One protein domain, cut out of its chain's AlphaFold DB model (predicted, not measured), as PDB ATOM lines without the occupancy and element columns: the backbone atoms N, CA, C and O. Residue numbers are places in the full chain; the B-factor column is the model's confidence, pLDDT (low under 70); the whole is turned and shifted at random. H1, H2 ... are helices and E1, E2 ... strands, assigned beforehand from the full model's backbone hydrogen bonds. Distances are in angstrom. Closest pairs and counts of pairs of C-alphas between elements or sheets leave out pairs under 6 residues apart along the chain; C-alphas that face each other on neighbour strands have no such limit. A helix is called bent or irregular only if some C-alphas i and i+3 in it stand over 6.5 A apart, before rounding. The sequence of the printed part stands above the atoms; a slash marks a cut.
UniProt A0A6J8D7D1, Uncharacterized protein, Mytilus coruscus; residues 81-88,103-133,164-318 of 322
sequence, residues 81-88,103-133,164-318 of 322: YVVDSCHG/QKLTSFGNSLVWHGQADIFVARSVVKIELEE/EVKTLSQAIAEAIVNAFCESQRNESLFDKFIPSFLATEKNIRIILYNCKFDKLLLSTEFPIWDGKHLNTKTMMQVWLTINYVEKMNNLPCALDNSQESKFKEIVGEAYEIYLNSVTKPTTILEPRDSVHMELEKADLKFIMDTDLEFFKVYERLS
ATOM      1  N   TYR A  81      48.791 -31.091  36.476       76.00
ATOM      2  CA  TYR A  81      47.941 -32.168  36.952       76.00
ATOM      3  C   TYR A  81      46.499 -31.665  37.043       76.00
ATOM      4  O   TYR A  81      46.273 -30.463  37.218       76.00
ATOM      5  N   VAL A  82      45.548 -32.586  36.940       77.31
ATOM      6  CA  VAL A  82      44.122 -32.366  37.211       77.31
ATOM      7  C   VAL A  82      43.696 -33.440  38.199       77.31
ATOM      8  O   VAL A  82      44.083 -34.592  38.044       77.31
ATOM      9  N   VAL A  83      42.932 -33.077  39.222       78.06
ATOM     10  CA  VAL A  83      42.381 -34.033  40.194       78.06
ATOM     11  C   VAL A  83      40.884 -34.065  39.998       78.06
ATOM     12  O   VAL A  83      40.279 -33.001  39.824       78.06
ATOM     13  N   ASP A  84      40.302 -35.258  40.044       76.31
ATOM     14  CA  ASP A  84      38.856 -35.385  40.110       76.31
ATOM     15  C   ASP A  84      38.328 -34.627  41.319       76.31
ATOM     16  O   ASP A  84      39.013 -34.542  42.339       76.31
ATOM     17  N   SER A  85      37.147 -34.029  41.175       61.22
ATOM     18  CA  SER A  85      36.584 -33.049  42.095       61.22
ATOM     19  C   SER A  85      36.845 -33.407  43.563       61.22
ATOM     20  O   SER A  85      36.114 -34.168  44.182       61.22
ATOM     21  N   CYS A  86      37.901 -32.817  44.138       56.22
ATOM     22  CA  CYS A  86      38.127 -32.792  45.576       56.22
ATOM     23  C   CYS A  86      36.957 -31.978  46.145       56.22
ATOM     24  O   CYS A  86      37.036 -30.745  46.159       56.22
ATOM     25  N   HIS A  87      35.842 -32.622  46.503       50.72
ATOM     26  CA  HIS A  87      34.622 -31.941  46.922       50.72
ATOM     27  C   HIS A  87      34.938 -30.916  48.034       50.72
ATOM     28  O   HIS A  87      35.176 -31.241  49.197       50.72
ATOM     29  N   GLY A  88      34.976 -29.633  47.661       50.72
ATOM     30  CA  GLY A  88      34.971 -28.508  48.592       50.72
ATOM     31  C   GLY A  88      36.307 -27.970  49.123       50.72
ATOM     32  O   GLY A  88      36.256 -27.155  50.042       50.72
ATOM     33  N   GLN A 103      37.737 -28.123  38.365       47.84
ATOM     34  CA  GLN A 103      36.465 -28.680  38.857       47.84
ATOM     35  C   GLN A 103      35.608 -29.327  37.751       47.84
ATOM     36  O   GLN A 103      34.398 -29.482  37.901       47.84
ATOM     37  N   LYS A 104      36.183 -29.612  36.585       52.97
ATOM     38  CA  LYS A 104      35.458 -29.905  35.362       52.97
ATOM     39  C   LYS A 104      36.068 -31.122  34.692       52.97
ATOM     40  O   LYS A 104      36.924 -30.992  33.826       52.97
ATOM     41  N   LEU A 105      35.498 -32.257  35.089       67.25
ATOM     42  CA  LEU A 105      35.526 -33.559  34.436       67.25
ATOM     43  C   LEU A 105      36.921 -34.172  34.355       67.25
ATOM     44  O   LEU A 105      37.724 -33.798  33.513       67.25
ATOM     45  N   THR A 106      37.169 -35.200  35.162       76.81
ATOM     46  CA  THR A 106      38.166 -36.219  34.818       76.81
ATOM     47  C   THR A 106      37.549 -37.382  34.033       76.81
ATOM     48  O   THR A 106      38.201 -38.399  33.812       76.81
ATOM     49  N   SER A 107      36.298 -37.228  33.588       82.00
ATOM     50  CA  SER A 107      35.569 -38.216  32.799       82.00
ATOM     51  C   SER A 107      36.114 -38.329  31.378       82.00
ATOM     52  O   SER A 107      36.204 -37.325  30.676       82.00
ATOM     53  N   PHE A 108      36.432 -39.536  30.923       85.12
ATOM     54  CA  PHE A 108      36.997 -39.809  29.602       85.12
ATOM     55  C   PHE A 108      36.476 -41.137  29.036       85.12
ATOM     56  O   PHE A 108      35.964 -41.980  29.771       85.12
ATOM     57  N   GLY A 109      36.599 -41.313  27.721       86.75
ATOM     58  CA  GLY A 109      36.097 -42.466  26.977       86.75
ATOM     59  C   GLY A 109      35.038 -42.077  25.949       86.75
ATOM     60  O   GLY A 109      35.108 -41.002  25.343       86.75
ATOM     61  N   ASN A 110      34.080 -42.970  25.714       87.19
ATOM     62  CA  ASN A 110      32.967 -42.753  24.790       87.19
ATOM     63  C   ASN A 110      31.713 -43.462  25.316       87.19
ATOM     64  O   ASN A 110      31.814 -44.561  25.837       87.19
ATOM     65  N   SER A 111      30.535 -42.854  25.163       83.25
ATOM     66  CA  SER A 111      29.265 -43.379  25.689       83.25
ATOM     67  C   SER A 111      28.824 -44.729  25.112       83.25
ATOM     68  O   SER A 111      27.930 -45.358  25.666       83.25
ATOM     69  N   LEU A 112      29.380 -45.138  23.971       81.56
ATOM     70  CA  LEU A 112      29.076 -46.406  23.304       81.56
ATOM     71  C   LEU A 112      30.031 -47.538  23.705       81.56
ATOM     72  O   LEU A 112      29.781 -48.687  23.355       81.56
ATOM     73  N   VAL A 113      31.130 -47.221  24.391       84.50
ATOM     74  CA  VAL A 113      32.112 -48.192  24.887       84.50
ATOM     75  C   VAL A 113      32.499 -47.831  26.318       84.50
ATOM     76  O   VAL A 113      31.753 -47.137  27.005       84.50
ATOM     77  N   TRP A 114      33.643 -48.312  26.810       85.44
ATOM     78  CA  TRP A 114      34.068 -47.963  28.154       85.44
ATOM     79  C   TRP A 114      34.258 -46.443  28.285       85.44
ATOM     80  O   TRP A 114      34.934 -45.788  27.479       85.44
ATOM     81  N   HIS A 115      33.671 -45.898  29.342       79.00
ATOM     82  CA  HIS A 115      33.921 -44.558  29.835       79.00
ATOM     83  C   HIS A 115      34.098 -44.612  31.350       79.00
ATOM     84  O   HIS A 115      33.496 -45.443  32.036       79.00
ATOM     85  N   GLY A 116      34.848 -43.676  31.906       77.88
ATOM     86  CA  GLY A 116      35.012 -43.590  33.349       77.88
ATOM     87  C   GLY A 116      35.680 -42.301  33.756       77.88
ATOM     88  O   GLY A 116      35.752 -41.363  32.967       77.88
ATOM     89  N   GLN A 117      36.117 -42.243  35.005       83.62
ATOM     90  CA  GLN A 117      36.558 -41.021  35.655       83.62
ATOM     91  C   GLN A 117      37.855 -41.312  36.401       83.62
ATOM     92  O   GLN A 117      37.855 -42.043  37.389       83.62
ATOM     93  N   ALA A 118      38.956 -40.771  35.878       85.94
ATOM     94  CA  ALA A 118      40.263 -40.914  36.509       85.94
ATOM     95  C   ALA A 118      40.309 -40.078  37.788       85.94
ATOM     96  O   ALA A 118      39.749 -38.984  37.819       85.94
ATOM     97  N   ASP A 119      41.040 -40.520  38.805       85.81
ATOM     98  CA  ASP A 119      41.163 -39.746  40.044       85.81
ATOM     99  C   ASP A 119      42.172 -38.606  39.901       85.81
ATOM    100  O   ASP A 119      41.996 -37.526  40.469       85.81
ATOM    101  N   ILE A 120      43.231 -38.825  39.117       85.94
ATOM    102  CA  ILE A 120      44.238 -37.809  38.804       85.94
ATOM    103  C   ILE A 120      44.663 -37.955  37.339       85.94
ATOM    104  O   ILE A 120      45.016 -39.042  36.895       85.94
ATOM    105  N   PHE A 121      44.711 -36.855  36.591       85.81
ATOM    106  CA  PHE A 121      45.506 -36.752  35.368       85.81
ATOM    107  C   PHE A 121      46.841 -36.092  35.679       85.81
ATOM    108  O   PHE A 121      46.883 -35.025  36.291       85.81
ATOM    109  N   VAL A 122      47.932 -36.689  35.211       82.19
ATOM    110  CA  VAL A 122      49.288 -36.157  35.389       82.19
ATOM    111  C   VAL A 122      50.023 -36.300  34.068       82.19
ATOM    112  O   VAL A 122      50.275 -37.416  33.617       82.19
ATOM    113  N   ALA A 123      50.353 -35.179  33.426       81.06
ATOM    114  CA  ALA A 123      50.867 -35.168  32.056       81.06
ATOM    115  C   ALA A 123      50.001 -36.025  31.095       81.06
ATOM    116  O   ALA A 123      48.877 -35.641  30.782       81.06
ATOM    117  N   ARG A 124      50.514 -37.174  30.633       82.56
ATOM    118  CA  ARG A 124      49.831 -38.112  29.715       82.56
ATOM    119  C   ARG A 124      49.193 -39.313  30.431       82.56
ATOM    120  O   ARG A 124      48.589 -40.171  29.790       82.56
ATOM    121  N   SER A 125      49.304 -39.374  31.754       83.12
ATOM    122  CA  SER A 125      48.865 -40.503  32.570       83.12
ATOM    123  C   SER A 125      47.562 -40.244  33.300       83.12
ATOM    124  O   SER A 125      47.260 -39.106  33.667       83.12
ATOM    125  N   VAL A 126      46.840 -41.332  33.561       84.38
ATOM    126  CA  VAL A 126      45.779 -41.392  34.572       84.38
ATOM    127  C   VAL A 126      46.288 -42.092  35.824       84.38
ATOM    128  O   VAL A 126      47.147 -42.970  35.740       84.38
ATOM    129  N   VAL A 127      45.763 -41.698  36.978       85.00
ATOM    130  CA  VAL A 127      45.967 -42.357  38.267       85.00
ATOM    131  C   VAL A 127      44.600 -42.719  38.833       85.00
ATOM    132  O   VAL A 127      43.740 -41.840  38.934       85.00
ATOM    133  N   LYS A 128      44.441 -43.982  39.230       89.56
ATOM    134  CA  LYS A 128      43.345 -44.484  40.059       89.56
ATOM    135  C   LYS A 128      43.806 -44.592  41.509       89.56
ATOM    136  O   LYS A 128      44.902 -45.100  41.743       89.56
ATOM    137  N   ILE A 129      42.998 -44.130  42.459       85.38
ATOM    138  CA  ILE A 129      43.237 -44.293  43.894       85.38
ATOM    139  C   ILE A 129      42.359 -45.418  44.447       85.38
ATOM    140  O   ILE A 129      41.146 -45.413  44.257       85.38
ATOM    141  N   GLU A 130      42.979 -46.357  45.152       85.31
ATOM    142  CA  GLU A 130      42.317 -47.432  45.891       85.31
ATOM    143  C   GLU A 130      42.456 -47.206  47.404       85.31
ATOM    144  O   GLU A 130      43.505 -46.766  47.875       85.31
ATOM    145  N   LEU A 131      41.386 -47.482  48.157       76.50
ATOM    146  CA  LEU A 131      41.362 -47.433  49.623       76.50
ATOM    147  C   LEU A 131      41.621 -48.824  50.210       76.50
ATOM    148  O   LEU A 131      40.939 -49.777  49.837       76.50
ATOM    149  N   GLU A 132      42.507 -48.927  51.202       62.41
ATOM    150  CA  GLU A 132      42.803 -50.196  51.897       62.41
ATOM    151  C   GLU A 132      41.688 -50.685  52.852       62.41
ATOM    152  O   GLU A 132      41.764 -51.810  53.346       62.41
ATOM    153  N   GLU A 133      40.615 -49.913  53.089       49.28
ATOM    154  CA  GLU A 133      39.536 -50.212  54.065       49.28
ATOM    155  C   GLU A 133      38.718 -51.505  53.790       49.28
ATOM    156  O   GLU A 133      37.727 -51.780  54.468       49.28
ATOM    157  N   GLU A 164      38.902 -55.827  45.987       49.25
ATOM    158  CA  GLU A 164      40.229 -55.655  45.354       49.25
ATOM    159  C   GLU A 164      40.242 -55.971  43.842       49.25
ATOM    160  O   GLU A 164      40.796 -55.241  43.019       49.25
ATOM    161  N   VAL A 165      39.530 -57.026  43.423       53.53
ATOM    162  CA  VAL A 165      39.459 -57.429  42.004       53.53
ATOM    163  C   VAL A 165      38.765 -56.367  41.141       53.53
ATOM    164  O   VAL A 165      39.037 -56.272  39.942       53.53
ATOM    165  N   LYS A 166      37.876 -55.553  41.726       62.03
ATOM    166  CA  LYS A 166      37.143 -54.518  40.987       62.03
ATOM    167  C   LYS A 166      38.011 -53.295  40.702       62.03
ATOM    168  O   LYS A 166      37.899 -52.747  39.607       62.03
ATOM    169  N   THR A 167      38.886 -52.893  41.618       75.50
ATOM    170  CA  THR A 167      39.659 -51.653  41.461       75.50
ATOM    171  C   THR A 167      40.789 -51.797  40.448       75.50
ATOM    172  O   THR A 167      40.940 -50.945  39.574       75.50
ATOM    173  N   LEU A 168      41.529 -52.911  40.477       83.62
ATOM    174  CA  LEU A 168      42.573 -53.175  39.479       83.62
ATOM    175  C   LEU A 168      41.990 -53.304  38.067       83.62
ATOM    176  O   LEU A 168      42.522 -52.737  37.116       83.62
ATOM    177  N   SER A 169      40.865 -54.006  37.949       83.12
ATOM    178  CA  SER A 169      40.090 -54.129  36.713       83.12
ATOM    179  C   SER A 169      39.707 -52.765  36.132       83.12
ATOM    180  O   SER A 169      39.901 -52.505  34.943       83.12
ATOM    181  N   GLN A 170      39.211 -51.865  36.986       85.50
ATOM    182  CA  GLN A 170      38.894 -50.490  36.605       85.50
ATOM    183  C   GLN A 170      40.142 -49.707  36.195       85.50
ATOM    184  O   GLN A 170      40.113 -49.041  35.166       85.50
ATOM    185  N   ALA A 171      41.243 -49.823  36.941       88.38
ATOM    186  CA  ALA A 171      42.494 -49.144  36.618       88.38
ATOM    187  C   ALA A 171      43.087 -49.614  35.276       88.38
ATOM    188  O   ALA A 171      43.612 -48.801  34.516       88.38
ATOM    189  N   ILE A 172      42.967 -50.905  34.947       89.31
ATOM    190  CA  ILE A 172      43.377 -51.453  33.645       89.31
ATOM    191  C   ILE A 172      42.493 -50.895  32.526       89.31
ATOM    192  O   ILE A 172      43.018 -50.417  31.521       89.31
ATOM    193  N   ALA A 173      41.169 -50.905  32.700       89.69
ATOM    194  CA  ALA A 173      40.254 -50.342  31.711       89.69
ATOM    195  C   ALA A 173      40.526 -48.843  31.482       89.69
ATOM    196  O   ALA A 173      40.665 -48.399  30.340       89.69
ATOM    197  N   GLU A 174      40.712 -48.083  32.566       90.88
ATOM    198  CA  GLU A 174      41.128 -46.680  32.537       90.88
ATOM    199  C   GLU A 174      42.445 -46.493  31.776       90.88
ATOM    200  O   GLU A 174      42.548 -45.594  30.939       90.88
ATOM    201  N   ALA A 175      43.435 -47.357  32.010       91.88
ATOM    202  CA  ALA A 175      44.727 -47.292  31.339       91.88
ATOM    203  C   ALA A 175      44.625 -47.539  29.827       91.88
ATOM    204  O   ALA A 175      45.226 -46.797  29.044       91.88
ATOM    205  N   ILE A 176      43.840 -48.538  29.417       93.12
ATOM    206  CA  ILE A 176      43.600 -48.859  28.005       93.12
ATOM    207  C   ILE A 176      42.929 -47.672  27.308       93.12
ATOM    208  O   ILE A 176      43.421 -47.175  26.293       93.12
ATOM    209  N   VAL A 177      41.843 -47.145  27.878       93.25
ATOM    210  CA  VAL A 177      41.117 -46.012  27.283       93.25
ATOM    211  C   VAL A 177      41.973 -44.744  27.273       93.25
ATOM    212  O   VAL A 177      41.939 -43.982  26.302       93.25
ATOM    213  N   ASN A 178      42.795 -44.536  28.307       92.69
ATOM    214  CA  ASN A 178      43.740 -43.425  28.379       92.69
ATOM    215  C   ASN A 178      44.753 -43.493  27.231       92.69
ATOM    216  O   ASN A 178      45.007 -42.479  26.577       92.69
ATOM    217  N   ALA A 179      45.285 -44.683  26.949       92.56
ATOM    218  CA  ALA A 179      46.241 -44.899  25.874       92.56
ATOM    219  C   ALA A 179      45.654 -44.581  24.491       92.56
ATOM    220  O   ALA A 179      46.296 -43.883  23.699       92.56
ATOM    221  N   PHE A 180      44.417 -45.009  24.216       94.06
ATOM    222  CA  PHE A 180      43.723 -44.644  22.978       94.06
ATOM    223  C   PHE A 180      43.479 -43.133  22.886       94.06
ATOM    224  O   PHE A 180      43.792 -42.528  21.861       94.06
ATOM    225  N   CYS A 181      43.017 -42.500  23.968       91.06
ATOM    226  CA  CYS A 181      42.808 -41.050  24.002       91.06
ATOM    227  C   CYS A 181      44.099 -40.262  23.712       91.06
ATOM    228  O   CYS A 181      44.073 -39.279  22.971       91.06
ATOM    229  N   GLU A 182      45.231 -40.662  24.295       89.38
ATOM    230  CA  GLU A 182      46.519 -39.997  24.056       89.38
ATOM    231  C   GLU A 182      47.062 -40.270  22.649       89.38
ATOM    232  O   GLU A 182      47.595 -39.358  22.016       89.38
ATOM    233  N   SER A 183      46.853 -41.477  22.123       90.88
ATOM    234  CA  SER A 183      47.252 -41.833  20.757       90.88
ATOM    235  C   SER A 183      46.471 -41.059  19.692       90.88
ATOM    236  O   SER A 183      47.039 -40.682  18.673       90.88
ATOM    237  N   GLN A 184      45.191 -40.763  19.930       89.94
ATOM    238  CA  GLN A 184      44.395 -39.916  19.033       89.94
ATOM    239  C   GLN A 184      44.818 -38.443  19.080       89.94
ATOM    240  O   GLN A 184      44.751 -37.732  18.080       89.94
ATOM    241  N   ARG A 185      45.265 -37.959  20.244       86.31
ATOM    242  CA  ARG A 185      45.780 -36.587  20.400       86.31
ATOM    243  C   ARG A 185      47.152 -36.404  19.763       86.31
ATOM    244  O   ARG A 185      47.495 -35.292  19.363       86.31
ATOM    245  N   ASN A 186      47.942 -37.470  19.717       85.38
ATOM    246  CA  ASN A 186      49.245 -37.488  19.085       85.38
ATOM    247  C   ASN A 186      49.521 -38.866  18.477       85.38
ATOM    248  O   ASN A 186      49.947 -39.787  19.174       85.38
ATOM    249  N   GLU A 187      49.363 -38.971  17.158       87.81
ATOM    250  CA  GLU A 187      49.559 -40.217  16.405       87.81
ATOM    251  C   GLU A 187      50.951 -40.834  16.608       87.81
ATOM    252  O   GLU A 187      51.104 -42.053  16.523       87.81
ATOM    253  N   SER A 188      51.969 -40.030  16.951       87.38
ATOM    254  CA  SER A 188      53.320 -40.535  17.238       87.38
ATOM    255  C   SER A 188      53.391 -41.436  18.477       87.38
ATOM    256  O   SER A 188      54.459 -41.973  18.773       87.38
ATOM    257  N   LEU A 189      52.308 -41.518  19.252       86.62
ATOM    258  CA  LEU A 189      52.189 -42.323  20.462       86.62
ATOM    259  C   LEU A 189      51.488 -43.661  20.222       86.62
ATOM    260  O   LEU A 189      51.507 -44.512  21.103       86.62
ATOM    261  N   PHE A 190      50.902 -43.877  19.044       90.00
ATOM    262  CA  PHE A 190      50.083 -45.060  18.785       90.00
ATOM    263  C   PHE A 190      50.860 -46.381  18.903       90.00
ATOM    264  O   PHE A 190      50.314 -47.393  19.338       90.00
ATOM    265  N   ASP A 191      52.147 -46.374  18.544       89.00
ATOM    266  CA  ASP A 191      53.053 -47.519  18.673       89.00
ATOM    267  C   ASP A 191      53.842 -47.533  19.994       89.00
ATOM    268  O   ASP A 191      54.775 -48.328  20.139       89.00
ATOM    269  N   LYS A 192      53.495 -46.663  20.949       87.38
ATOM    270  CA  LYS A 192      54.207 -46.455  22.216       87.38
ATOM    271  C   LYS A 192      53.385 -46.962  23.399       87.38
ATOM    272  O   LYS A 192      52.160 -46.948  23.375       87.38
ATOM    273  N   PHE A 193      54.070 -47.393  24.457       88.75
ATOM    274  CA  PHE A 193      53.423 -47.648  25.740       88.75
ATOM    275  C   PHE A 193      53.025 -46.333  26.409       88.75
ATOM    276  O   PHE A 193      53.866 -45.453  26.613       88.75
ATOM    277  N   ILE A 194      51.749 -46.239  26.782       90.31
ATOM    278  CA  ILE A 194      51.184 -45.106  27.510       90.31
ATOM    279  C   ILE A 194      50.998 -45.493  28.980       90.31
ATOM    280  O   ILE A 194      50.312 -46.478  29.266       90.31
ATOM    281  N   PRO A 195      51.602 -44.743  29.916       92.12
ATOM    282  CA  PRO A 195      51.548 -45.055  31.332       92.12
ATOM    283  C   PRO A 195      50.293 -44.561  32.020       92.12
ATOM    284  O   PRO A 195      49.811 -43.456  31.769       92.12
ATOM    285  N   SER A 196      49.856 -45.366  32.972       93.06
ATOM    286  CA  SER A 196      48.800 -45.114  33.939       93.06
ATOM    287  C   SER A 196      49.206 -45.722  35.284       93.06
ATOM    288  O   SER A 196      50.141 -46.526  35.351       93.06
ATOM    289  N   PHE A 197      48.537 -45.332  36.361       92.88
ATOM    290  CA  PHE A 197      48.905 -45.730  37.716       92.88
ATOM    291  C   PHE A 197      47.680 -46.188  38.503       92.88
ATOM    292  O   PHE A 197      46.613 -45.591  38.399       92.88
ATOM    293  N   LEU A 198      47.864 -47.207  39.333       91.81
ATOM    294  CA  LEU A 198      46.986 -47.531  40.453       91.81
ATOM    295  C   LEU A 198      47.768 -47.209  41.726       91.81
ATOM    296  O   LEU A 198      48.918 -47.623  41.844       91.81
ATOM    297  N   ALA A 199      47.200 -46.441  42.647       91.31
ATOM    298  CA  ALA A 199      47.883 -46.042  43.868       91.31
ATOM    299  C   ALA A 199      46.982 -46.200  45.094       91.31
ATOM    300  O   ALA A 199      45.798 -45.892  45.042       91.31
ATOM    301  N   THR A 200      47.568 -46.616  46.207       88.88
ATOM    302  CA  THR A 200      46.988 -46.496  47.549       88.88
ATOM    303  C   THR A 200      47.770 -45.441  48.328       88.88
ATOM    304  O   THR A 200      48.690 -44.798  47.807       88.88
ATOM    305  N   GLU A 201      47.452 -45.251  49.603       86.50
ATOM    306  CA  GLU A 201      48.283 -44.458  50.504       86.50
ATOM    307  C   GLU A 201      49.671 -45.075  50.777       86.50
ATOM    308  O   GLU A 201      50.579 -44.360  51.225       86.50
ATOM    309  N   LYS A 202      49.857 -46.371  50.473       88.50
ATOM    310  CA  LYS A 202      51.099 -47.119  50.729       88.50
ATOM    311  C   LYS A 202      51.834 -47.560  49.477       88.50
ATOM    312  O   LYS A 202      53.061 -47.586  49.514       88.50
ATOM    313  N   ASN A 203      51.133 -47.890  48.397       91.00
ATOM    314  CA  ASN A 203      51.716 -48.557  47.235       91.00
ATOM    315  C   ASN A 203      51.338 -47.871  45.921       91.00
ATOM    316  O   ASN A 203      50.313 -47.203  45.812       91.00
ATOM    317  N   ILE A 204      52.173 -48.055  44.901       91.31
ATOM    318  CA  ILE A 204      51.903 -47.652  43.520       91.31
ATOM    319  C   ILE A 204      52.169 -48.835  42.603       91.31
ATOM    320  O   ILE A 204      53.204 -49.490  42.691       91.31
ATOM    321  N   ARG A 205      51.267 -49.048  41.657       91.50
ATOM    322  CA  ARG A 205      51.415 -49.969  40.541       91.50
ATOM    323  C   ARG A 205      51.368 -49.191  39.232       91.50
ATOM    324  O   ARG A 205      50.579 -48.261  39.068       91.50
ATOM    325  N   ILE A 206      52.236 -49.564  38.303       89.69
ATOM    326  CA  ILE A 206      52.365 -48.964  36.979       89.69
ATOM    327  C   ILE A 206      51.670 -49.876  35.973       89.69
ATOM    328  O   ILE A 206      51.927 -51.079  35.931       89.69
ATOM    329  N   ILE A 207      50.815 -49.277  35.151       90.44
ATOM    330  CA  ILE A 207      50.085 -49.934  34.070       90.44
ATOM    331  C   ILE A 207      50.514 -49.269  32.765       90.44
ATOM    332  O   ILE A 207      50.393 -48.053  32.615       90.44
ATOM    333  N   LEU A 208      51.026 -50.042  31.816       90.62
ATOM    334  CA  LEU A 208      51.439 -49.556  30.501       90.62
ATOM    335  C   LEU A 208      50.602 -50.253  29.436       90.62
ATOM    336  O   LEU A 208      50.568 -51.480  29.407       90.62
ATOM    337  N   TYR A 209      49.987 -49.500  28.528       91.56
ATOM    338  CA  TYR A 209      49.263 -50.089  27.398       91.56
ATOM    339  C   TYR A 209      49.758 -49.547  26.057       91.56
ATOM    340  O   TYR A 209      50.030 -48.353  25.931       91.56
ATOM    341  N   ASN A 210      49.891 -50.430  25.067       91.56
ATOM    342  CA  ASN A 210      50.267 -50.101  23.696       91.56
ATOM    343  C   ASN A 210      49.121 -50.441  22.738       91.56
ATOM    344  O   ASN A 210      48.820 -51.615  22.522       91.56
ATOM    345  N   CYS A 211      48.527 -49.411  22.134       92.25
ATOM    346  CA  CYS A 211      47.357 -49.542  21.265       92.25
ATOM    347  C   CYS A 211      47.651 -50.314  19.974       92.25
ATOM    348  O   CYS A 211      46.835 -51.121  19.537       92.25
ATOM    349  N   LYS A 212      48.810 -50.085  19.341       91.94
ATOM    350  CA  LYS A 212      49.153 -50.720  18.058       91.94
ATOM    351  C   LYS A 212      49.355 -52.224  18.181       91.94
ATOM    352  O   LYS A 212      48.948 -52.965  17.288       91.94
ATOM    353  N   PHE A 213      50.049 -52.648  19.233       90.00
ATOM    354  CA  PHE A 213      50.420 -54.050  19.428       90.00
ATOM    355  C   PHE A 213      49.457 -54.808  20.337       90.00
ATOM    356  O   PHE A 213      49.663 -55.996  20.541       90.00
ATOM    357  N   ASP A 214      48.445 -54.129  20.879       90.94
ATOM    358  CA  ASP A 214      47.498 -54.689  21.839       90.94
ATOM    359  C   ASP A 214      48.200 -55.375  23.030       90.94
ATOM    360  O   ASP A 214      47.962 -56.538  23.363       90.94
ATOM    361  N   LYS A 215      49.132 -54.648  23.656       89.44
ATOM    362  CA  LYS A 215      49.979 -55.158  24.746       89.44
ATOM    363  C   LYS A 215      49.751 -54.375  26.027       89.44
ATOM    364  O   LYS A 215      49.843 -53.148  26.022       89.44
ATOM    365  N   LEU A 216      49.526 -55.100  27.121       87.44
ATOM    366  CA  LEU A 216      49.440 -54.564  28.475       87.44
ATOM    367  C   LEU A 216      50.649 -55.045  29.283       87.44
ATOM    368  O   LEU A 216      50.961 -56.232  29.274       87.44
ATOM    369  N   LEU A 217      51.311 -54.134  29.990       86.56
ATOM    370  CA  LEU A 217      52.313 -54.468  30.998       86.56
ATOM    371  C   LEU A 217      51.848 -53.952  32.352       86.56
ATOM    372  O   LEU A 217      51.430 -52.798  32.478       86.56
ATOM    373  N   LEU A 218      51.985 -54.801  33.361       84.00
ATOM    374  CA  LEU A 218      51.661 -54.491  34.741       84.00
ATOM    375  C   LEU A 218      52.920 -54.631  35.594       84.00
ATOM    376  O   LEU A 218      53.682 -55.586  35.440       84.00
ATOM    377  N   SER A 219      53.168 -53.671  36.479       83.00
ATOM    378  CA  SER A 219      54.237 -53.796  37.468       83.00
ATOM    379  C   SER A 219      53.794 -54.597  38.690       83.00
ATOM    380  O   SER A 219      52.603 -54.704  38.982       83.00
ATOM    381  N   THR A 220      54.761 -55.069  39.477       83.12
ATOM    382  CA  THR A 220      54.528 -55.338  40.898       83.12
ATOM    383  C   THR A 220      54.208 -54.033  41.622       83.12
ATOM    384  O   THR A 220      54.431 -52.936  41.102       83.12
ATOM    385  N   GLU A 221      53.681 -54.136  42.835       86.31
ATOM    386  CA  GLU A 221      53.523 -52.965  43.689       86.31
ATOM    387  C   GLU A 221      54.871 -52.428  44.160       86.31
ATOM    388  O   GLU A 221      55.765 -53.174  44.563       86.31
ATOM    389  N   PHE A 222      54.988 -51.107  44.115       86.38
ATOM    390  CA  PHE A 222      56.106 -50.362  44.655       86.38
ATOM    391  C   PHE A 222      55.651 -49.623  45.907       86.38
ATOM    392  O   PHE A 222      54.730 -48.805  45.819       86.38
ATOM    393  N   PRO A 223      56.299 -49.836  47.059       91.12
ATOM    394  CA  PRO A 223      55.951 -49.100  48.257       91.12
ATOM    395  C   PRO A 223      56.329 -47.629  48.083       91.12
ATOM    396  O   PRO A 223      57.445 -47.300  47.682       91.12
ATOM    397  N   ILE A 224      55.407 -46.723  48.393       89.44
ATOM    398  CA  ILE A 224      55.641 -45.272  48.455       89.44
ATOM    399  C   ILE A 224      56.624 -44.947  49.585       89.44
ATOM    400  O   ILE A 224      57.375 -43.975  49.495       89.44
ATOM    401  N   TRP A 225      56.642 -45.776  50.629       87.19
ATOM    402  CA  TRP A 225      57.361 -45.547  51.875       87.19
ATOM    403  C   TRP A 225      58.463 -46.584  52.108       87.19
ATOM    404  O   TRP A 225      58.301 -47.764  51.821       87.19
ATOM    405  N   ASP A 226      59.582 -46.126  52.658       85.94
ATOM    406  CA  ASP A 226      60.655 -46.935  53.232       85.94
ATOM    407  C   ASP A 226      60.821 -46.505  54.699       85.94
ATOM    408  O   ASP A 226      61.418 -45.470  55.026       85.94
ATOM    409  N   GLY A 227      60.135 -47.223  55.591       85.75
ATOM    410  CA  GLY A 227      59.933 -46.797  56.974       85.75
ATOM    411  C   GLY A 227      59.182 -45.462  57.057       85.75
ATOM    412  O   GLY A 227      58.026 -45.361  56.660       85.75
ATOM    413  N   LYS A 228      59.840 -44.426  57.595       80.75
ATOM    414  CA  LYS A 228      59.278 -43.064  57.734       80.75
ATOM    415  C   LYS A 228      59.642 -42.127  56.579       80.75
ATOM    416  O   LYS A 228      59.297 -40.944  56.610       80.75
ATOM    417  N   HIS A 229      60.384 -42.621  55.595       83.00
ATOM    418  CA  HIS A 229      60.881 -41.832  54.478       83.00
ATOM    419  C   HIS A 229      60.198 -42.258  53.181       83.00
ATOM    420  O   HIS A 229      59.693 -43.369  53.073       83.00
ATOM    421  N   LEU A 230      60.174 -41.371  52.186       83.62
ATOM    422  CA  LEU A 230      59.701 -41.746  50.857       83.62
ATOM    423  C   LEU A 230      60.695 -42.713  50.216       83.62
ATOM    424  O   LEU A 230      61.910 -42.487  50.248       83.62
ATOM    425  N   ASN A 231      60.171 -43.757  49.589       86.56
ATOM    426  CA  ASN A 231      60.977 -44.717  48.865       86.56
ATOM    427  C   ASN A 231      61.525 -44.067  47.588       86.56
ATOM    428  O   ASN A 231      60.811 -43.836  46.608       86.56
ATOM    429  N   THR A 232      62.825 -43.780  47.588       83.00
ATOM    430  CA  THR A 232      63.475 -43.085  46.469       83.00
ATOM    431  C   THR A 232      63.458 -43.922  45.185       83.00
ATOM    432  O   THR A 232      63.332 -43.348  44.102       83.00
ATOM    433  N   LYS A 233      63.520 -45.261  45.276       83.19
ATOM    434  CA  LYS A 233      63.428 -46.159  44.108       83.19
ATOM    435  C   LYS A 233      62.064 -45.997  43.434       83.19
ATOM    436  O   LYS A 233      62.012 -45.733  42.233       83.19
ATOM    437  N   THR A 234      60.989 -46.029  44.218       87.69
ATOM    438  CA  THR A 234      59.614 -45.822  43.735       87.69
ATOM    439  C   THR A 234      59.430 -44.442  43.108       87.69
ATOM    440  O   THR A 234      58.886 -44.320  42.010       87.69
ATOM    441  N   MET A 235      59.946 -43.388  43.748       86.06
ATOM    442  CA  MET A 235      59.875 -42.027  43.199       86.06
ATOM    443  C   MET A 235      60.582 -41.911  41.844       86.06
ATOM    444  O   MET A 235      60.045 -41.304  40.916       86.06
ATOM    445  N   MET A 236      61.770 -42.509  41.715       81.50
ATOM    446  CA  MET A 236      62.527 -42.532  40.461       81.50
ATOM    447  C   MET A 236      61.782 -43.305  39.368       81.50
ATOM    448  O   MET A 236      61.708 -42.829  38.235       81.50
ATOM    449  N   GLN A 237      61.188 -44.455  39.695       83.50
ATOM    450  CA  GLN A 237      60.400 -45.251  38.747       83.50
ATOM    451  C   GLN A 237      59.177 -44.484  38.237       83.50
ATOM    452  O   GLN A 237      58.949 -44.427  37.025       83.50
ATOM    453  N   VAL A 238      58.427 -43.834  39.131       88.50
ATOM    454  CA  VAL A 238      57.276 -43.004  38.749       88.50
ATOM    455  C   VAL A 238      57.727 -41.816  37.896       88.50
ATOM    456  O   VAL A 238      57.144 -41.570  36.841       88.50
ATOM    457  N   TRP A 239      58.801 -41.120  38.279       86.69
ATOM    458  CA  TRP A 239      59.336 -40.003  37.495       86.69
ATOM    459  C   TRP A 239      59.746 -40.425  36.080       86.69
ATOM    460  O   TRP A 239      59.380 -39.768  35.105       86.69
ATOM    461  N   LEU A 240      60.484 -41.529  35.952       82.56
ATOM    462  CA  LEU A 240      60.916 -42.068  34.661       82.56
ATOM    463  C   LEU A 240      59.716 -42.436  33.787       82.56
ATOM    464  O   LEU A 240      59.684 -42.105  32.602       82.56
ATOM    465  N   THR A 241      58.707 -43.045  34.398       86.56
ATOM    466  CA  THR A 241      57.473 -43.449  33.726       86.56
ATOM    467  C   THR A 241      56.688 -42.240  33.217       86.56
ATOM    468  O   THR A 241      56.315 -42.202  32.050       86.56
ATOM    469  N   ILE A 242      56.502 -41.205  34.040       84.81
ATOM    470  CA  ILE A 242      55.771 -39.991  33.638       84.81
ATOM    471  C   ILE A 242      56.503 -39.239  32.517       84.81
ATOM    472  O   ILE A 242      55.866 -38.708  31.608       84.81
ATOM    473  N   ASN A 243      57.835 -39.161  32.580       80.62
ATOM    474  CA  ASN A 243      58.592 -38.193  31.778       80.62
ATOM    475  C   ASN A 243      59.387 -38.791  30.614       80.62
ATOM    476  O   ASN A 243      59.850 -38.038  29.754       80.62
ATOM    477  N   TYR A 244      59.615 -40.104  30.596       73.94
ATOM    478  CA  TYR A 244      60.606 -40.707  29.701       73.94
ATOM    479  C   TYR A 244      60.163 -42.015  29.039       73.94
ATOM    480  O   TYR A 244      60.875 -42.511  28.164       73.94
ATOM    481  N   VAL A 245      58.980 -42.538  29.375       69.12
ATOM    482  CA  VAL A 245      58.438 -43.791  28.814       69.12
ATOM    483  C   VAL A 245      58.465 -43.828  27.282       69.12
ATOM    484  O   VAL A 245      58.817 -44.841  26.687       69.12
ATOM    485  N   GLU A 246      58.210 -42.697  26.617       64.81
ATOM    486  CA  GLU A 246      58.202 -42.600  25.153       64.81
ATOM    487  C   GLU A 246      59.546 -42.953  24.531       64.81
ATOM    488  O   GLU A 246      59.596 -43.615  23.494       64.81
ATOM    489  N   LYS A 247      60.630 -42.561  25.203       62.59
ATOM    490  CA  LYS A 247      62.005 -42.845  24.792       62.59
ATOM    491  C   LYS A 247      62.452 -44.255  25.181       62.59
ATOM    492  O   LYS A 247      63.414 -44.759  24.611       62.59
ATOM    493  N   MET A 248      61.750 -44.893  26.117       56.19
ATOM    494  CA  MET A 248      62.019 -46.260  26.574       56.19
ATOM    495  C   MET A 248      61.385 -47.325  25.669       56.19
ATOM    496  O   MET A 248      61.812 -48.471  25.702       56.19
ATOM    497  N   ASN A 249      60.441 -46.963  24.795       53.84
ATOM    498  CA  ASN A 249      59.813 -47.891  23.839       53.84
ATOM    499  C   ASN A 249      60.768 -48.498  22.795       53.84
ATOM    500  O   ASN A 249      60.368 -49.384  22.050       53.84
ATOM    501  N   ASN A 250      62.017 -48.031  22.735       52.12
ATOM    502  CA  ASN A 250      63.057 -48.611  21.887       52.12
ATOM    503  C   ASN A 250      63.833 -49.747  22.581       52.12
ATOM    504  O   ASN A 250      64.811 -50.220  22.012       52.12
ATOM    505  N   LEU A 251      63.447 -50.168  23.793       50.03
ATOM    506  CA  LEU A 251      64.026 -51.326  24.481       50.03
ATOM    507  C   LEU A 251      63.370 -52.621  23.958       50.03
ATOM    508  O   LEU A 251      62.229 -52.907  24.324       50.03
ATOM    509  N   PRO A 252      64.065 -53.429  23.130       44.81
ATOM    510  CA  PRO A 252      63.485 -54.620  22.496       44.81
ATOM    511  C   PRO A 252      63.032 -55.673  23.520       44.81
ATOM    512  O   PRO A 252      62.022 -56.348  23.348       44.81
ATOM    513  N   CYS A 253      63.735 -55.743  24.649       44.00
ATOM    514  CA  CYS A 253      63.524 -56.714  25.720       44.00
ATOM    515  C   CYS A 253      62.183 -56.579  26.465       44.00
ATOM    516  O   CYS A 253      61.732 -57.553  27.059       44.00
ATOM    517  N   ALA A 254      61.526 -55.416  26.423       47.44
ATOM    518  CA  ALA A 254      60.198 -55.230  27.014       47.44
ATOM    519  C   ALA A 254      59.066 -55.824  26.155       47.44
ATOM    520  O   ALA A 254      57.995 -56.128  26.673       47.44
ATOM    521  N   LEU A 255      59.294 -55.960  24.844       48.62
ATOM    522  CA  LEU A 255      58.275 -56.344  23.867       48.62
ATOM    523  C   LEU A 255      58.286 -57.844  23.553       48.62
ATOM    524  O   LEU A 255      57.229 -58.383  23.230       48.62
ATOM    525  N   ASP A 256      59.436 -58.509  23.656       51.84
ATOM    526  CA  ASP A 256      59.574 -59.927  23.287       51.84
ATOM    527  C   ASP A 256      58.959 -60.893  24.315       51.84
ATOM    528  O   ASP A 256      58.531 -61.981  23.945       51.84
ATOM    529  N   ASN A 257      58.838 -60.479  25.583       50.97
ATOM    530  CA  ASN A 257      58.294 -61.311  26.671       50.97
ATOM    531  C   ASN A 257      56.883 -60.901  27.127       50.97
ATOM    532  O   ASN A 257      56.360 -61.449  28.092       50.97
ATOM    533  N   SER A 258      56.261 -59.920  26.472       60.75
ATOM    534  CA  SER A 258      54.935 -59.427  26.853       60.75
ATOM    535  C   SER A 258      53.832 -60.222  26.154       60.75
ATOM    536  O   SER A 258      53.809 -60.266  24.918       60.75
ATOM    537  N   GLN A 259      52.891 -60.780  26.910       64.94
ATOM    538  CA  GLN A 259      51.696 -61.412  26.352       64.94
ATOM    539  C   GLN A 259      50.758 -60.355  25.748       64.94
ATOM    540  O   GLN A 259      50.630 -59.241  26.263       64.94
ATOM    541  N   GLU A 260      50.112 -60.694  24.633       76.50
ATOM    542  CA  GLU A 260      49.044 -59.872  24.060       76.50
ATOM    543  C   GLU A 260      47.870 -59.788  25.038       76.50
ATOM    544  O   GLU A 260      47.470 -60.792  25.633       76.50
ATOM    545  N   SER A 261      47.299 -58.593  25.183       79.81
ATOM    546  CA  SER A 261      46.147 -58.379  26.062       79.81
ATOM    547  C   SER A 261      44.861 -58.970  25.478       79.81
ATOM    548  O   SER A 261      43.908 -59.231  26.205       79.81
ATOM    549  N   LYS A 262      44.839 -59.189  24.154       87.19
ATOM    550  CA  LYS A 262      43.665 -59.598  23.372       87.19
ATOM    551  C   LYS A 262      42.469 -58.659  23.503       87.19
ATOM    552  O   LYS A 262      41.355 -59.029  23.140       87.19
ATOM    553  N   PHE A 263      42.673 -57.432  23.974       88.44
ATOM    554  CA  PHE A 263      41.616 -56.439  24.081       88.44
ATOM    555  C   PHE A 263      40.892 -56.243  22.749       88.44
ATOM    556  O   PHE A 263      39.664 -56.191  22.732       88.44
ATOM    557  N   LYS A 264      41.625 -56.218  21.629       89.94
ATOM    558  CA  LYS A 264      41.033 -56.098  20.290       89.94
ATOM    559  C   LYS A 264      40.081 -57.251  19.962       89.94
ATOM    560  O   LYS A 264      39.047 -57.019  19.341       89.94
ATOM    561  N   GLU A 265      40.425 -58.474  20.358       89.38
ATOM    562  CA  GLU A 265      39.563 -59.648  20.183       89.38
ATOM    563  C   GLU A 265      38.317 -59.544  21.069       89.38
ATOM    564  O   GLU A 265      37.207 -59.750  20.583       89.38
ATOM    565  N   ILE A 266      38.498 -59.145  22.333       87.38
ATOM    566  CA  ILE A 266      37.426 -59.029  23.332       87.38
ATOM    567  C   ILE A 266      36.370 -58.003  22.906       87.38
ATOM    568  O   ILE A 266      35.175 -58.286  22.959       87.38
ATOM    569  N   VAL A 267      36.785 -56.810  22.469       85.31
ATOM    570  CA  VAL A 267      35.832 -55.736  22.124       85.31
ATOM    571  C   VAL A 267      35.300 -55.828  20.691       85.31
ATOM    572  O   VAL A 267      34.343 -55.130  20.348       85.31
ATOM    573  N   GLY A 268      35.899 -56.674  19.846       92.19
ATOM    574  CA  GLY A 268      35.436 -56.948  18.487       92.19
ATOM    575  C   GLY A 268      35.210 -55.682  17.653       92.19
ATOM    576  O   GLY A 268      36.098 -54.845  17.499       92.19
ATOM    577  N   GLU A 269      34.001 -55.525  17.112       91.38
ATOM    578  CA  GLU A 269      33.631 -54.382  16.259       91.38
ATOM    579  C   GLU A 269      33.704 -53.031  16.988       91.38
ATOM    580  O   GLU A 269      33.958 -51.999  16.362       91.38
ATOM    581  N   ALA A 270      33.559 -53.020  18.317       90.19
ATOM    582  CA  ALA A 270      33.661 -51.800  19.111       90.19
ATOM    583  C   ALA A 270      35.092 -51.229  19.144       90.19
ATOM    584  O   ALA A 270      35.280 -50.073  19.530       90.19
ATOM    585  N   TYR A 271      36.097 -51.994  18.697       91.69
ATOM    586  CA  TYR A 271      37.488 -51.545  18.593       91.69
ATOM    587  C   TYR A 271      37.632 -50.257  17.767       91.69
ATOM    588  O   TYR A 271      38.413 -49.373  18.119       91.69
ATOM    589  N   GLU A 272      36.821 -50.091  16.720       92.69
ATOM    590  CA  GLU A 272      36.837 -48.883  15.884       92.69
ATOM    591  C   GLU A 272      36.446 -47.613  16.655       92.69
ATOM    592  O   GLU A 272      36.917 -46.517  16.341       92.69
ATOM    593  N   ILE A 273      35.637 -47.733  17.710       90.88
ATOM    594  CA  ILE A 273      35.270 -46.598  18.566       90.88
ATOM    595  C   ILE A 273      36.475 -46.176  19.421       90.88
ATOM    596  O   ILE A 273      36.724 -44.980  19.588       90.88
ATOM    597  N   TYR A 274      37.273 -47.135  19.903       91.50
ATOM    598  CA  TYR A 274      38.526 -46.854  20.614       91.50
ATOM    599  C   TYR A 274      39.577 -46.208  19.708       91.50
ATOM    600  O   TYR A 274      40.289 -45.304  20.142       91.50
ATOM    601  N   LEU A 275      39.645 -46.596  18.435       91.50
ATOM    602  CA  LEU A 275      40.568 -45.973  17.487       91.50
ATOM    603  C   LEU A 275      40.197 -44.527  17.146       91.50
ATOM    604  O   LEU A 275      41.094 -43.698  17.004       91.50
ATOM    605  N   ASN A 276      38.901 -44.221  17.036       91.31
ATOM    606  CA  ASN A 276      38.461 -43.002  16.351       91.31
ATOM    607  C   ASN A 276      37.628 -42.034  17.203       91.31
ATOM    608  O   ASN A 276      37.316 -40.937  16.740       91.31
ATOM    609  N   SER A 277      37.136 -42.442  18.376       88.94
ATOM    610  CA  SER A 277      36.032 -41.718  19.031       88.94
ATOM    611  C   SER A 277      36.055 -41.685  20.559       88.94
ATOM    612  O   SER A 277      35.150 -41.091  21.150       88.94
ATOM    613  N   VAL A 278      37.054 -42.270  21.229       88.00
ATOM    614  CA  VAL A 278      37.281 -41.990  22.659       88.00
ATOM    615  C   VAL A 278      37.864 -40.599  22.869       88.00
ATOM    616  O   VAL A 278      38.768 -40.162  22.164       88.00
ATOM    617  N   THR A 279      37.343 -39.884  23.859       83.50
ATOM    618  CA  THR A 279      37.744 -38.506  24.134       83.50
ATOM    619  C   THR A 279      38.108 -38.337  25.596       83.50
ATOM    620  O   THR A 279      37.546 -38.969  26.485       83.50
ATOM    621  N   LYS A 280      39.058 -37.446  25.855       76.31
ATOM    622  CA  LYS A 280      39.295 -36.901  27.190       76.31
ATOM    623  C   LYS A 280      38.516 -35.599  27.337       76.31
ATOM    624  O   LYS A 280      38.298 -34.926  26.324       76.31
ATOM    625  N   PRO A 281      38.162 -35.207  28.567       65.06
ATOM    626  CA  PRO A 281      37.382 -34.010  28.794       65.06
ATOM    627  C   PRO A 281      38.194 -32.823  28.282       65.06
ATOM    628  O   PRO A 281      39.267 -32.483  28.780       65.06
ATOM    629  N   THR A 282      37.703 -32.245  27.194       51.12
ATOM    630  CA  THR A 282      38.024 -30.879  26.816       51.12
ATOM    631  C   THR A 282      37.076 -30.028  27.636       51.12
ATOM    632  O   THR A 282      35.907 -30.365  27.793       51.12
ATOM    633  N   THR A 283      37.621 -29.004  28.277       42.62
ATOM    634  CA  THR A 283      36.952 -28.151  29.254       42.62
ATOM    635  C   THR A 283      35.484 -27.902  28.873       42.62
ATOM    636  O   THR A 283      35.216 -27.195  27.909       42.62
ATOM    637  N   ILE A 284      34.562 -28.449  29.683       42.44
ATOM    638  CA  ILE A 284      33.089 -28.339  29.609       42.44
ATOM    639  C   ILE A 284      32.397 -29.374  28.695       42.44
ATOM    640  O   ILE A 284      32.221 -29.160  27.501       42.44
ATOM    641  N   LEU A 285      31.843 -30.419  29.319       33.69
ATOM    642  CA  LEU A 285      30.611 -31.072  28.867       33.69
ATOM    643  C   LEU A 285      29.635 -31.153  30.047       33.69
ATOM    644  O   LEU A 285      30.043 -31.382  31.184       33.69
ATOM    645  N   GLU A 286      28.356 -30.883  29.781       30.88
ATOM    646  CA  GLU A 286      27.282 -30.987  30.772       30.88
ATOM    647  C   GLU A 286      27.098 -32.438  31.246       30.88
ATOM    648  O   GLU A 286      27.336 -33.366  30.464       30.88
ATOM    649  N   PRO A 287      26.667 -32.655  32.504       32.81
ATOM    650  CA  PRO A 287      26.506 -33.995  33.046       32.81
ATOM    651  C   PRO A 287      25.411 -34.739  32.277       32.81
ATOM    652  O   PRO A 287      24.321 -34.203  32.066       32.81
ATOM    653  N   ARG A 288      25.690 -35.977  31.872       36.53
ATOM    654  CA  ARG A 288      24.683 -36.904  31.347       36.53
ATOM    655  C   ARG A 288      24.824 -38.259  32.014       36.53
ATOM    656  O   ARG A 288      25.926 -38.656  32.388       36.53
ATOM    657  N   ASP A 289      23.679 -38.912  32.154       32.72
ATOM    658  CA  ASP A 289      23.499 -40.168  32.867       32.72
ATOM    659  C   ASP A 289      24.453 -41.255  32.352       32.72
ATOM    660  O   ASP A 289      24.528 -41.538  31.154       32.72
ATOM    661  N   SER A 290      25.210 -41.831  33.283       34.25
ATOM    662  CA  SER A 290      26.216 -42.864  33.050       34.25
ATOM    663  C   SER A 290      25.569 -44.194  32.673       34.25
ATOM    664  O   SER A 290      24.746 -44.717  33.429       34.25
ATOM    665  N   VAL A 291      26.000 -44.793  31.562       31.84
ATOM    666  CA  VAL A 291      25.715 -46.199  31.251       31.84
ATOM    667  C   VAL A 291      26.938 -47.008  31.670       31.84
ATOM    668  O   VAL A 291      27.991 -46.941  31.047       31.84
ATOM    669  N   HIS A 292      26.826 -47.750  32.770       34.75
ATOM    670  CA  HIS A 292      27.890 -48.646  33.216       34.75
ATOM    671  C   HIS A 292      27.969 -49.865  32.295       34.75
ATOM    672  O   HIS A 292      27.051 -50.679  32.262       34.75
ATOM    673  N   MET A 293      29.082 -50.005  31.581       37.56
ATOM    674  CA  MET A 293      29.478 -51.270  30.974       37.56
ATOM    675  C   MET A 293      30.442 -51.957  31.949       37.56
ATOM    676  O   MET A 293      31.575 -51.506  32.135       37.56
ATOM    677  N   GLU A 294      29.974 -52.997  32.640       39.16
ATOM    678  CA  GLU A 294      30.842 -53.869  33.432       39.16
ATOM    679  C   GLU A 294      31.624 -54.758  32.453       39.16
ATOM    680  O   GLU A 294      31.036 -55.592  31.775       39.16
ATOM    681  N   LEU A 295      32.942 -54.563  32.343       42.69
ATOM    682  CA  LEU A 295      33.815 -55.603  31.792       42.69
ATOM    683  C   LEU A 295      33.720 -56.794  32.749       42.69
ATOM    684  O   LEU A 295      34.019 -56.650  33.940       42.69
ATOM    685  N   GLU A 296      33.230 -57.937  32.272       38.06
ATOM    686  CA  GLU A 296      32.990 -59.080  33.144       38.06
ATOM    687  C   GLU A 296      34.321 -59.614  33.696       38.06
ATOM    688  O   GLU A 296      35.366 -59.614  33.044       38.06
ATOM    689  N   LYS A 297      34.288 -60.108  34.938       36.34
ATOM    690  CA  LYS A 297      35.453 -60.626  35.682       36.34
ATOM    691  C   LYS A 297      36.263 -61.678  34.898       36.34
ATOM    692  O   LYS A 297      37.452 -61.843  35.161       36.34
ATOM    693  N   ALA A 298      35.632 -62.399  33.969       32.25
ATOM    694  CA  ALA A 298      36.280 -63.396  33.119       32.25
ATOM    695  C   ALA A 298      37.191 -62.767  32.049       32.25
ATOM    696  O   ALA A 298      38.288 -63.282  31.821       32.25
ATOM    697  N   ASP A 299      36.787 -61.632  31.475       38.38
ATOM    698  CA  ASP A 299      37.515 -60.946  30.402       38.38
ATOM    699  C   ASP A 299      38.815 -60.320  30.920       38.38
ATOM    700  O   ASP A 299      39.838 -60.316  30.239       38.38
ATOM    701  N   LEU A 300      38.806 -59.849  32.171       37.09
ATOM    702  CA  LEU A 300      39.970 -59.234  32.815       37.09
ATOM    703  C   LEU A 300      40.893 -60.253  33.488       37.09
ATOM    704  O   LEU A 300      42.106 -60.053  33.495       37.09
ATOM    705  N   LYS A 301      40.363 -61.385  33.977       35.34
ATOM    706  CA  LYS A 301      41.194 -62.484  34.499       35.34
ATOM    707  C   LYS A 301      42.166 -63.003  33.433       35.34
ATOM    708  O   LYS A 301      43.310 -63.287  33.755       35.34
ATOM    709  N   PHE A 302      41.732 -63.056  32.172       35.94
ATOM    710  CA  PHE A 302      42.572 -63.455  31.038       35.94
ATOM    711  C   PHE A 302      43.750 -62.488  30.782       35.94
ATOM    712  O   PHE A 302      44.827 -62.909  30.368       35.94
ATOM    713  N   ILE A 303      43.559 -61.195  31.061       36.47
ATOM    714  CA  ILE A 303      44.571 -60.142  30.898       36.47
ATOM    715  C   ILE A 303      45.598 -60.162  32.048       36.47
ATOM    716  O   ILE A 303      46.764 -59.824  31.847       36.47
ATOM    717  N   MET A 304      45.178 -60.578  33.248       38.75
ATOM    718  CA  MET A 304      45.953 -60.501  34.493       38.75
ATOM    719  C   MET A 304      47.013 -61.599  34.690       38.75
ATOM    720  O   MET A 304      47.843 -61.457  35.583       38.75
ATOM    721  N   ASP A 305      47.042 -62.646  33.861       37.56
ATOM    722  CA  ASP A 305      48.034 -63.738  33.947       37.56
ATOM    723  C   ASP A 305      49.426 -63.353  33.369       37.56
ATOM    724  O   ASP A 305      50.236 -64.214  33.027       37.56
ATOM    725  N   THR A 306      49.729 -62.055  33.233       42.69
ATOM    726  CA  THR A 306      50.965 -61.551  32.611       42.69
ATOM    727  C   THR A 306      52.135 -61.463  33.595       42.69
ATOM    728  O   THR A 306      52.127 -60.661  34.527       42.69
ATOM    729  N   ASP A 307      53.177 -62.260  33.345       39.91
ATOM    730  CA  ASP A 307      54.371 -62.356  34.189       39.91
ATOM    731  C   ASP A 307      55.454 -61.302  33.849       39.91
ATOM    732  O   ASP A 307      55.626 -60.859  32.707       39.91
ATOM    733  N   LEU A 308      56.181 -60.874  34.884       47.34
ATOM    734  CA  LEU A 308      56.973 -59.642  34.958       47.34
ATOM    735  C   LEU A 308      58.433 -59.808  34.478       47.34
ATOM    736  O   LEU A 308      59.300 -60.267  35.225       47.34
ATOM    737  N   GLU A 309      58.761 -59.308  33.282       41.50
ATOM    738  CA  GLU A 309      60.165 -59.132  32.837       41.50
ATOM    739  C   GLU A 309      60.586 -57.656  32.675       41.50
ATOM    740  O   GLU A 309      61.775 -57.336  32.716       41.50
ATOM    741  N   PHE A 310      59.627 -56.723  32.585       39.16
ATOM    742  CA  PHE A 310      59.887 -55.294  32.349       39.16
ATOM    743  C   PHE A 310      60.739 -54.639  33.454       39.16
ATOM    744  O   PHE A 310      61.647 -53.859  33.164       39.16
ATOM    745  N   PHE A 311      60.500 -54.985  34.724       45.06
ATOM    746  CA  PHE A 311      61.196 -54.370  35.862       45.06
ATOM    747  C   PHE A 311      62.487 -55.087  36.270       45.06
ATOM    748  O   PHE A 311      63.360 -54.446  36.848       45.06
ATOM    749  N   LYS A 312      62.693 -56.352  35.874       42.88
ATOM    750  CA  LYS A 312      63.959 -57.075  36.110       42.88
ATOM    751  C   LYS A 312      65.123 -56.500  35.298       42.88
ATOM    752  O   LYS A 312      66.281 -56.647  35.685       42.88
ATOM    753  N   VAL A 313      64.838 -55.860  34.161       40.47
ATOM    754  CA  VAL A 313      65.839 -55.102  33.387       40.47
ATOM    755  C   VAL A 313      66.231 -53.824  34.134       40.47
ATOM    756  O   VAL A 313      67.411 -53.492  34.200       40.47
ATOM    757  N   TYR A 314      65.265 -53.147  34.762       44.47
ATOM    758  CA  TYR A 314      65.525 -51.958  35.578       44.47
ATOM    759  C   TYR A 314      66.283 -52.267  36.868       44.47
ATOM    760  O   TYR A 314      67.193 -51.517  37.212       44.47
ATOM    761  N   GLU A 315      65.953 -53.361  37.557       43.28
ATOM    762  CA  GLU A 315      66.684 -53.779  38.760       43.28
ATOM    763  C   GLU A 315      68.147 -54.076  38.442       43.28
ATOM    764  O   GLU A 315      69.029 -53.495  39.074       43.28
ATOM    765  N   ARG A 316      68.407 -54.820  37.359       41.31
ATOM    766  CA  ARG A 316      69.770 -55.084  36.878       41.31
ATOM    767  C   ARG A 316      70.545 -53.810  36.532       41.31
ATOM    768  O   ARG A 316      71.727 -53.734  36.843       41.31
ATOM    769  N   LEU A 317      69.894 -52.807  35.935       37.66
ATOM    770  CA  LEU A 317      70.530 -51.520  35.618       37.66
ATOM    771  C   LEU A 317      70.790 -50.659  36.868       37.66
ATOM    772  O   LEU A 317      71.774 -49.922  36.905       37.66
ATOM    773  N   SER A 318      69.937 -50.759  37.894       38.03
ATOM    774  CA  SER A 318      70.125 -50.057  39.171       38.03
ATOM    775  C   SER A 318      71.190 -50.698  40.067       38.03
ATOM    776  O   SER A 318      71.867 -49.988  40.804       38.03
TER     777      SER A 318
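This is residues 81 to 88, 103 to 133 and 164 to 318 of the 322 residues of an uncharacterized protein of Mytilus coruscus (UniProt A0A6J8D7D1). A twisted six-stranded sheet is the middle layer of three, with the long helix H1 over one face and H2 over the other. The small hairpin E2 and E3 packs on H1 next to the sheet, and H4 packs on the later part of H1, with residues 274 to 276 of H4 meeting residues 177 to 184 of H1. The 194 printed residues, with six named helices and eight named strands, run E1 E2 E3 E4 E5 H1 E6 E7 E8 H2 H3 H4 H5 H6. The mixed large sheet has the order E1, E4, E5, E6, E7, E8; the class is mixed, helices and strands. The whole is compact, with a radius of gyration of the C-alphas of 16.4 A and spans of 47 by 43 by 32 A.

Find C-alpha 81 at (47.941, -32.168, 36.952), where E1, residues 81 to 83, begins. Next look for E2 at 107 to 109, E3 at 115 to 117, E4 at 120 to 122 and E5 at 125 to 129. H1, residues 164 to 185, runs 31.9 A from (40.229, -55.655, 45.354). Then come E6, 194 to 199, 16.7 A; E7, 203 to 210, 23.6 A; and E8, 215 to 218. H2, 232 to 248, spans 20.2 A, H3 is 253 to 256, and H4, 263 to 276, spans 15.8 A. H5 is 297 to 304; H6, 310 to 318, ends at (70.125, -50.057, 39.171).

E6, E7 and E8 form a meander, each strand the antiparallel neighbour of the one before; look at N 196 and O 207, 2.8 A, and N 208 and O 217, 2.9 A. E5 and E6 are parallel, with N 197 and O 126 at 2.8 A. The hairpin E4 and E5 has N 122 and O 125 at 2.9 A; E1 and E4, antiparallel, have N 82 and O 121 at 2.9 A. H1 is on the sheet at a height of 6.6 A, over E6 and E7; its closest C-alphas to E6 are Ala 179 and Ile 194, 5.2 A. H2, on the opposite face, has a height of 9.8 A and a kink of 61 degrees near residue 242. H2 and H4 are irregular: C-alphas 243 and 246 are 8.0 A apart, 266 and 269 9.3 A. In the hairpin E2 and E3, N 108 and O 116 are 2.8 A apart; the closest C-alphas of E2 and H1 are Gly 109 and Val 177, 6.2 A. H1, with residues 177 to 184 alone, touches H4, closest at C-alphas 180 and 274, 6.1 A, a steep tilt of 39 degrees, the same way. H5 only grazes the sheet with residues 303 to 304. H3 and H6 are close but not clearly touching, with C-alphas 254 and 310 closest at 5.3 A. O i to N i+4 pairs are within hydrogen-bond range in 16 of 18 for H1, 10 of 13 for H2, 4 of 10 for H4, beside 9 of 11 O i to N i+3 pairs, 3 of 4 for H5 and 4 of 5 for H6; H3 is too short for such a pair.

The C-alphas farthest apart, Lys 228 and Glu 269, are 50.1 A apart. Residues 89 to 102 and 134 to 163 are cut out; look for gaps of 9.9 A between C-alphas 88 and 103 and 10.3 A between 133 and 164. The long links are E8 to H2 and H4 to H5. Mean pLDDT of the printed part is 73.0; 65 residues are under 70, among them 245 to 259 and 281 to 318.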